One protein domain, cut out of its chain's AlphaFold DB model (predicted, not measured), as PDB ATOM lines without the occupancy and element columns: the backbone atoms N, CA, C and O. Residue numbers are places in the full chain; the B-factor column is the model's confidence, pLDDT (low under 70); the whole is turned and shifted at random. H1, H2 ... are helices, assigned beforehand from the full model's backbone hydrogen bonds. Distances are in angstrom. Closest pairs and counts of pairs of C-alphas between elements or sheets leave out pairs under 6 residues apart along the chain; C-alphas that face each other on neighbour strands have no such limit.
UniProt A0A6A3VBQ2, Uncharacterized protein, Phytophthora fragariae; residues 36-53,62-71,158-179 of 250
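This is residues 36 to 53, 62 to 71 and 158 to 179 of the 250 residues of an uncharacterized protein of Phytophthora fragariae (UniProt A0A6A3VBQ2). Three helices are strung in a loose row, with H1 between H3 and H2. The longest, H3, meets H1 with its residues 161 to 164, and from there a long arm sticks out, residues 166 to 179, of which 166 to 178 belong to H3, while the short H2 is near H1 away from that arm. The printed part has 50 residues with three named helices, H1, H2, H3 along the chain, and no named strand; its class is all helix. It is loose, with a radius of gyration of the C-alphas of 13.0 A, and elongated, spanning 42 by 22 by 17 A.

H3, residues 158 to 178, runs 30.5 A from C-alpha 158 at (-15.180, 0.043, -23.620) to C-alpha 178 at (-21.146, -20.979, -44.885). H1, residues 40 to 52, is 18.4 A long and begins with C-alpha 40 at (-14.033, 5.094, -36.387). H2 holds residues 62 to 69.

H3 and H1 only just touch, with 3 pairs of C-alphas within 8 A, through residues 161 to 164 of H3 and 47 to 50 of H1 alone. Their closest C-alphas, of Val 164 and Gly 47, are 6.5 A apart, and their lines are about perpendicular at 86 degrees. H1 and H2 are close but not clearly touching; their closest C-alphas, of Ser 41 and Leu 67, are 5.2 A apart. They run opposite ways at a steep tilt of 47 degrees. H2 and H3 are apart. In H1, H2 and H3 every O i to N i+4 pair is within hydrogen-bond range.

The C-alphas farthest apart, of Glu 62 and Glu 179, are 43.3 A apart. Without residues 166 to 179, which stand free, the body spans 26 by 20 by 13 A. Residues 54 to 61 are not printed, and the gap from C-alpha 53 to C-alpha 62 is 23.9 A. Residues 72 to 157 are not printed either, with 18.7 A from C-alpha 71 to C-alpha 158. The mean pLDDT of the printed part is 79.1; residues 158 to 165 are under 70.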
ATOM      1  N   ARG A  36      -9.869  -0.137 -39.955       71.62
ATOM      2  CA  ARG A  36     -11.031   0.117 -39.109       71.62
ATOM      3  C   ARG A  36     -10.927   1.444 -38.355       71.62
ATOM      4  O   ARG A  36     -11.885   2.209 -38.335       71.62
ATOM      5  N   ASP A  37      -9.757   1.723 -37.793       71.50
ATOM      6  CA  ASP A  37      -9.451   2.962 -37.076       71.50
ATOM      7  C   ASP A  37      -9.573   4.206 -37.963       71.50
ATOM      8  O   ASP A  37      -9.799   5.302 -37.460       71.50
ATOM      9  N   TRP A  38      -9.496   4.043 -39.287       76.88
ATOM     10  CA  TRP A  38      -9.699   5.141 -40.224       76.88
ATOM     11  C   TRP A  38     -11.167   5.498 -40.438       76.88
ATOM     12  O   TRP A  38     -11.443   6.611 -40.874       76.88
ATOM     13  N   ASN A  39     -12.093   4.601 -40.087       85.44
ATOM     14  CA  ASN A  39     -13.542   4.786 -40.196       85.44
ATOM     15  C   ASN A  39     -14.238   4.714 -38.819       85.44
ATOM     16  O   ASN A  39     -15.341   4.172 -38.685       85.44
ATOM     17  N   ALA A  40     -13.583   5.235 -37.774       83.81
ATOM     18  CA  ALA A  40     -14.033   5.094 -36.387       83.81
ATOM     19  C   ALA A  40     -15.412   5.731 -36.120       83.81
ATOM     20  O   ALA A  40     -16.172   5.246 -35.280       83.81
ATOM     21  N   SER A  41     -15.782   6.773 -36.869       87.56
ATOM     22  CA  SER A  41     -17.101   7.407 -36.761       87.56
ATOM     23  C   SER A  41     -18.242   6.449 -37.131       87.56
ATOM     24  O   SER A  41     -19.245   6.377 -36.417       87.56
ATOM     25  N   ALA A  42     -18.079   5.654 -38.194       86.25
ATOM     26  CA  ALA A  42     -19.058   4.648 -38.599       86.25
ATOM     27  C   ALA A  42     -19.182   3.525 -37.561       86.25
ATOM     28  O   ALA A  42     -20.291   3.072 -37.272       86.25
ATOM     29  N   ASP A  43     -18.063   3.104 -36.967       83.19
ATOM     30  CA  ASP A  43     -18.063   2.099 -35.903       83.19
ATOM     31  C   ASP A  43     -18.785   2.587 -34.647       83.19
ATOM     32  O   ASP A  43     -19.619   1.859 -34.102       83.19
ATOM     33  N   MET A  44     -18.521   3.824 -34.218       83.94
ATOM     34  CA  MET A  44     -19.211   4.428 -33.079       83.94
ATOM     35  C   MET A  44     -20.723   4.496 -33.330       83.94
ATOM     36  O   MET A  44     -21.509   4.083 -32.477       83.94
ATOM     37  N   LEU A  45     -21.145   4.969 -34.508       86.50
ATOM     38  CA  LEU A  45     -22.564   5.061 -34.867       86.50
ATOM     39  C   LEU A  45     -23.237   3.684 -34.908       86.50
ATOM     40  O   LEU A  45     -24.345   3.523 -34.392       86.50
ATOM     41  N   ALA A  46     -22.566   2.677 -35.468       83.50
ATOM     42  CA  ALA A  46     -23.064   1.305 -35.476       83.50
ATOM     43  C   ALA A  46     -23.186   0.730 -34.052       83.50
ATOM     44  O   ALA A  46     -24.185   0.080 -33.735       83.50
ATOM     45  N   GLY A  47     -22.209   1.006 -33.182       81.75
ATOM     46  CA  GLY A  47     -22.236   0.622 -31.769       81.75
ATOM     47  C   GLY A  47     -23.405   1.260 -31.017       81.75
ATOM     48  O   GLY A  47     -24.183   0.555 -30.372       81.75
ATOM     49  N   GLN A  48     -23.602   2.570 -31.181       83.81
ATOM     50  CA  GLN A  48     -24.733   3.290 -30.587       83.81
ATOM     51  C   GLN A  48     -26.082   2.760 -31.086       83.81
ATOM     52  O   GLN A  48     -27.014   2.603 -30.296       83.81
ATOM     53  N   ALA A  49     -26.201   2.471 -32.387       84.19
ATOM     54  CA  ALA A  49     -27.429   1.928 -32.960       84.19
ATOM     55  C   ALA A  49     -27.754   0.537 -32.397       84.19
ATOM     56  O   ALA A  49     -28.909   0.243 -32.081       84.19
ATOM     57  N   LEU A  50     -26.734  -0.307 -32.209       80.81
ATOM     58  CA  LEU A  50     -26.896  -1.626 -31.605       80.81
ATOM     59  C   LEU A  50     -27.312  -1.532 -30.130       80.81
ATOM     60  O   LEU A  50     -28.259  -2.206 -29.730       80.81
ATOM     61  N   GLN A  51     -26.663  -0.666 -29.344       80.00
ATOM     62  CA  GLN A  51     -27.013  -0.428 -27.935       80.00
ATOM     63  C   GLN A  51     -28.460   0.049 -27.768       80.00
ATOM     64  O   GLN A  51     -29.149  -0.348 -26.830       80.00
ATOM     65  N   ARG A  52     -28.929   0.904 -28.683       83.50
ATOM     66  CA  ARG A  52     -30.300   1.433 -28.677       83.50
ATOM     67  C   ARG A  52     -31.317   0.482 -29.310       83.50
ATOM     68  O   ARG A  52     -32.509   0.751 -29.209       83.50
ATOM     69  N   GLN A  53     -30.862  -0.586 -29.969       83.44
ATOM     70  CA  GLN A  53     -31.675  -1.444 -30.838       83.44
ATOM     71  C   GLN A  53     -32.478  -0.638 -31.877       83.44
ATOM     72  O   GLN A  53     -33.614  -0.971 -32.207       83.44
ATOM     73  N   GLU A  62     -21.970  20.315 -33.547       90.50
ATOM     74  CA  GLU A  62     -20.897  19.843 -32.669       90.50
ATOM     75  C   GLU A  62     -20.686  18.334 -32.838       90.50
ATOM     76  O   GLU A  62     -19.582  17.897 -33.142       90.50
ATOM     77  N   GLU A  63     -21.758  17.540 -32.769       88.81
ATOM     78  CA  GLU A  63     -21.675  16.083 -32.943       88.81
ATOM     79  C   GLU A  63     -21.230  15.692 -34.364       88.81
ATOM     80  O   GLU A  63     -20.475  14.738 -34.550       88.81
ATOM     81  N   ILE A  64     -21.651  16.444 -35.387       90.19
ATOM     82  CA  ILE A  64     -21.165  16.261 -36.763       90.19
ATOM     83  C   ILE A  64     -19.666  16.560 -36.847       90.19
ATOM     84  O   ILE A  64     -18.940  15.852 -37.549       90.19
ATOM     85  N   GLN A  65     -19.196  17.599 -36.160       89.94
ATOM     86  CA  GLN A  65     -17.783  17.950 -36.141       89.94
ATOM     87  C   GLN A  65     -16.956  16.887 -35.411       89.94
ATOM     88  O   GLN A  65     -15.922  16.479 -35.934       89.94
ATOM     89  N   ASP A  66     -17.441  16.363 -34.287       87.94
ATOM     90  CA  ASP A  66     -16.805  15.255 -33.566       87.94
ATOM     91  C   ASP A  66     -16.732  13.983 -34.429       87.94
ATOM     92  O   ASP A  66     -15.707  13.309 -34.502       87.94
ATOM     93  N   LEU A  67     -17.793  13.668 -35.176       87.88
ATOM     94  CA  LEU A  67     -17.772  12.548 -36.122       87.88
ATOM     95  C   LEU A  67     -16.746  12.740 -37.241       87.88
ATOM     96  O   LEU A  67     -16.168  11.759 -37.710       87.88
ATOM     97  N   LYS A  68     -16.514  13.979 -37.684       86.75
ATOM     98  CA  LYS A  68     -15.477  14.285 -38.676       86.75
ATOM     99  C   LYS A  68     -14.078  14.125 -38.096       86.75
ATOM    100  O   LYS A  68     -13.231  13.572 -38.785       86.75
ATOM    101  N   THR A  69     -13.829  14.561 -36.859       85.94
ATOM    102  CA  THR A  69     -12.505  14.420 -36.225       85.94
ATOM    103  C   THR A  69     -12.160  12.962 -35.927       85.94
ATOM    104  O   THR A  69     -10.999  12.576 -36.030       85.94
ATOM    105  N   LEU A  70     -13.164  12.130 -35.640       83.88
ATOM    106  CA  LEU A  70     -13.004  10.679 -35.507       83.88
ATOM    107  C   LEU A  70     -12.720   9.973 -36.842       83.88
ATOM    108  O   LEU A  70     -12.252   8.835 -36.843       83.88
ATOM    109  N   ASN A  71     -13.030  10.596 -37.979       85.00
ATOM    110  CA  ASN A  71     -12.928   9.960 -39.285       85.00
ATOM    111  C   ASN A  71     -11.632  10.358 -40.003       85.00
ATOM    112  O   ASN A  71     -11.473  11.502 -40.424       85.00
ATOM    113  N   VAL A 158     -16.241   0.870 -23.028       53.41
ATOM    114  CA  VAL A 158     -15.180   0.043 -23.620       53.41
ATOM    115  C   VAL A 158     -15.522  -1.457 -23.622       53.41
ATOM    116  O   VAL A 158     -15.239  -2.156 -24.591       53.41
ATOM    117  N   LEU A 159     -16.148  -1.986 -22.565       53.62
ATOM    118  CA  LEU A 159     -16.541  -3.399 -22.502       53.62
ATOM    119  C   LEU A 159     -17.725  -3.694 -23.430       53.62
ATOM    120  O   LEU A 159     -17.762  -4.755 -24.053       53.62
ATOM    121  N   GLU A 160     -18.673  -2.763 -23.545       62.00
ATOM    122  CA  GLU A 160     -19.763  -2.883 -24.515       62.00
ATOM    123  C   GLU A 160     -19.230  -2.816 -25.948       62.00
ATOM    124  O   GLU A 160     -19.613  -3.645 -26.772       62.00
ATOM    125  N   GLU A 161     -18.282  -1.921 -26.235       58.69
ATOM    126  CA  GLU A 161     -17.626  -1.848 -27.537       58.69
ATOM    127  C   GLU A 161     -16.956  -3.181 -27.895       58.69
ATOM    128  O   GLU A 161     -17.241  -3.745 -28.951       58.69
ATOM    129  N   LEU A 162     -16.157  -3.757 -26.992       68.25
ATOM    130  CA  LEU A 162     -15.513  -5.058 -27.207       68.25
ATOM    131  C   LEU A 162     -16.519  -6.198 -27.446       68.25
ATOM    132  O   LEU A 162     -16.238  -7.117 -28.221       68.25
ATOM    133  N   LEU A 163     -17.708  -6.147 -26.833       69.56
ATOM    134  CA  LEU A 163     -18.787  -7.102 -27.108       69.56
ATOM    135  C   LEU A 163     -19.378  -6.907 -28.507       69.56
ATOM    136  O   LEU A 163     -19.561  -7.889 -29.226       69.56
ATOM    137  N   VAL A 164     -19.627  -5.665 -28.929       69.38
ATOM    138  CA  VAL A 164     -20.083  -5.366 -30.297       69.38
ATOM    139  C   VAL A 164     -19.053  -5.832 -31.325       69.38
ATOM    140  O   VAL A 164     -19.409  -6.443 -32.335       69.38
ATOM    141  N   GLN A 165     -17.769  -5.593 -31.054       67.75
ATOM    142  CA  GLN A 165     -16.670  -6.042 -31.901       67.75
ATOM    143  C   GLN A 165     -16.655  -7.568 -32.025       67.75
ATOM    144  O   GLN A 165     -16.598  -8.091 -33.138       67.75
ATOM    145  N   ARG A 166     -16.775  -8.280 -30.901       74.81
ATOM    146  CA  ARG A 166     -16.835  -9.744 -30.880       74.81
ATOM    147  C   ARG A 166     -18.033 -10.275 -31.659       74.81
ATOM    148  O   ARG A 166     -17.842 -11.073 -32.567       74.81
ATOM    149  N   LEU A 167     -19.234  -9.758 -31.393       73.69
ATOM    150  CA  LEU A 167     -20.458 -10.152 -32.101       73.69
ATOM    151  C   LEU A 167     -20.352  -9.921 -33.613       73.69
ATOM    152  O   LEU A 167     -20.844 -10.726 -34.404       73.69
ATOM    153  N   ARG A 168     -19.706  -8.831 -34.038       75.56
ATOM    154  CA  ARG A 168     -19.456  -8.563 -35.458       75.56
ATOM    155  C   ARG A 168     -18.495  -9.587 -36.057       75.56
ATOM    156  O   ARG A 168     -18.808 -10.132 -37.111       75.56
ATOM    157  N   LEU A 169     -17.364  -9.852 -35.405       76.00
ATOM    158  CA  LEU A 169     -16.398 -10.852 -35.871       76.00
ATOM    159  C   LEU A 169     -17.034 -12.243 -35.942       76.00
ATOM    160  O   LEU A 169     -16.851 -12.932 -36.938       76.00
ATOM    161  N   ASP A 170     -17.847 -12.617 -34.957       76.69
ATOM    162  CA  ASP A 170     -18.549 -13.902 -34.928       76.69
ATOM    163  C   ASP A 170     -19.553 -14.038 -36.076       76.69
ATOM    164  O   ASP A 170     -19.611 -15.077 -36.730       76.69
ATOM    165  N   ARG A 171     -20.294 -12.971 -36.398       76.38
ATOM    166  CA  ARG A 171     -21.196 -12.961 -37.562       76.38
ATOM    167  C   ARG A 171     -20.445 -13.101 -38.884       76.38
ATOM    168  O   ARG A 171     -20.939 -13.769 -39.784       76.38
ATOM    169  N   ILE A 172     -19.277 -12.469 -39.005       77.81
ATOM    170  CA  ILE A 172     -18.432 -12.570 -40.203       77.81
ATOM    171  C   ILE A 172     -17.857 -13.984 -40.311       77.81
ATOM    172  O   ILE A 172     -17.922 -14.579 -41.378       77.81
ATOM    173  N   ARG A 173     -17.367 -14.563 -39.209       82.00
ATOM    174  CA  ARG A 173     -16.892 -15.955 -39.176       82.00
ATOM    175  C   ARG A 173     -17.982 -16.913 -39.628       82.00
ATOM    176  O   ARG A 173     -17.739 -17.703 -40.528       82.00
ATOM    177  N   ALA A 174     -19.181 -16.786 -39.062       79.69
ATOM    178  CA  ALA A 174     -20.317 -17.616 -39.438       79.69
ATOM    179  C   ALA A 174     -20.631 -17.500 -40.939       79.69
ATOM    180  O   ALA A 174     -20.784 -18.515 -41.606       79.69
ATOM    181  N   ALA A 175     -20.648 -16.280 -41.487       76.19
ATOM    182  CA  ALA A 175     -20.858 -16.066 -42.917       76.19
ATOM    183  C   ALA A 175     -19.742 -16.684 -43.780       76.19
ATOM    184  O   ALA A 175     -20.026 -17.296 -44.807       76.19
ATOM    185  N   GLN A 176     -18.481 -16.575 -43.353       82.62
ATOM    186  CA  GLN A 176     -17.350 -17.210 -44.030       82.62
ATOM    187  C   GLN A 176     -17.434 -18.736 -44.005       82.62
ATOM    188  O   GLN A 176     -17.098 -19.389 -44.990       82.62
ATOM    189  N   ASP A 177     -17.879 -19.304 -42.889       84.69
ATOM    190  CA  ASP A 177     -17.955 -20.750 -42.705       84.69
ATOM    191  C   ASP A 177     -19.152 -21.371 -43.459       84.69
ATOM    192  O   ASP A 177     -19.162 -22.576 -43.714       84.69
ATOM    193  N   GLU A 178     -20.121 -20.564 -43.911       82.31
ATOM    194  CA  GLU A 178     -21.146 -20.979 -44.885       82.31
ATOM    195  C   GLU A 178     -20.569 -21.165 -46.307       82.31
ATOM    196  O   GLU A 178     -21.119 -21.911 -47.130       82.31
ATOM    197  N   GLU A 179     -19.443 -20.518 -46.625       79.69
ATOM    198  CA  GLU A 179     -18.819 -20.570 -47.946       79.69
ATOM    199  C   GLU A 179     -17.805 -21.722 -48.033       79.69
ATOM    200  O   GLU A 179     -16.657 -21.626 -47.607       79.69
TER     201      GLU A 179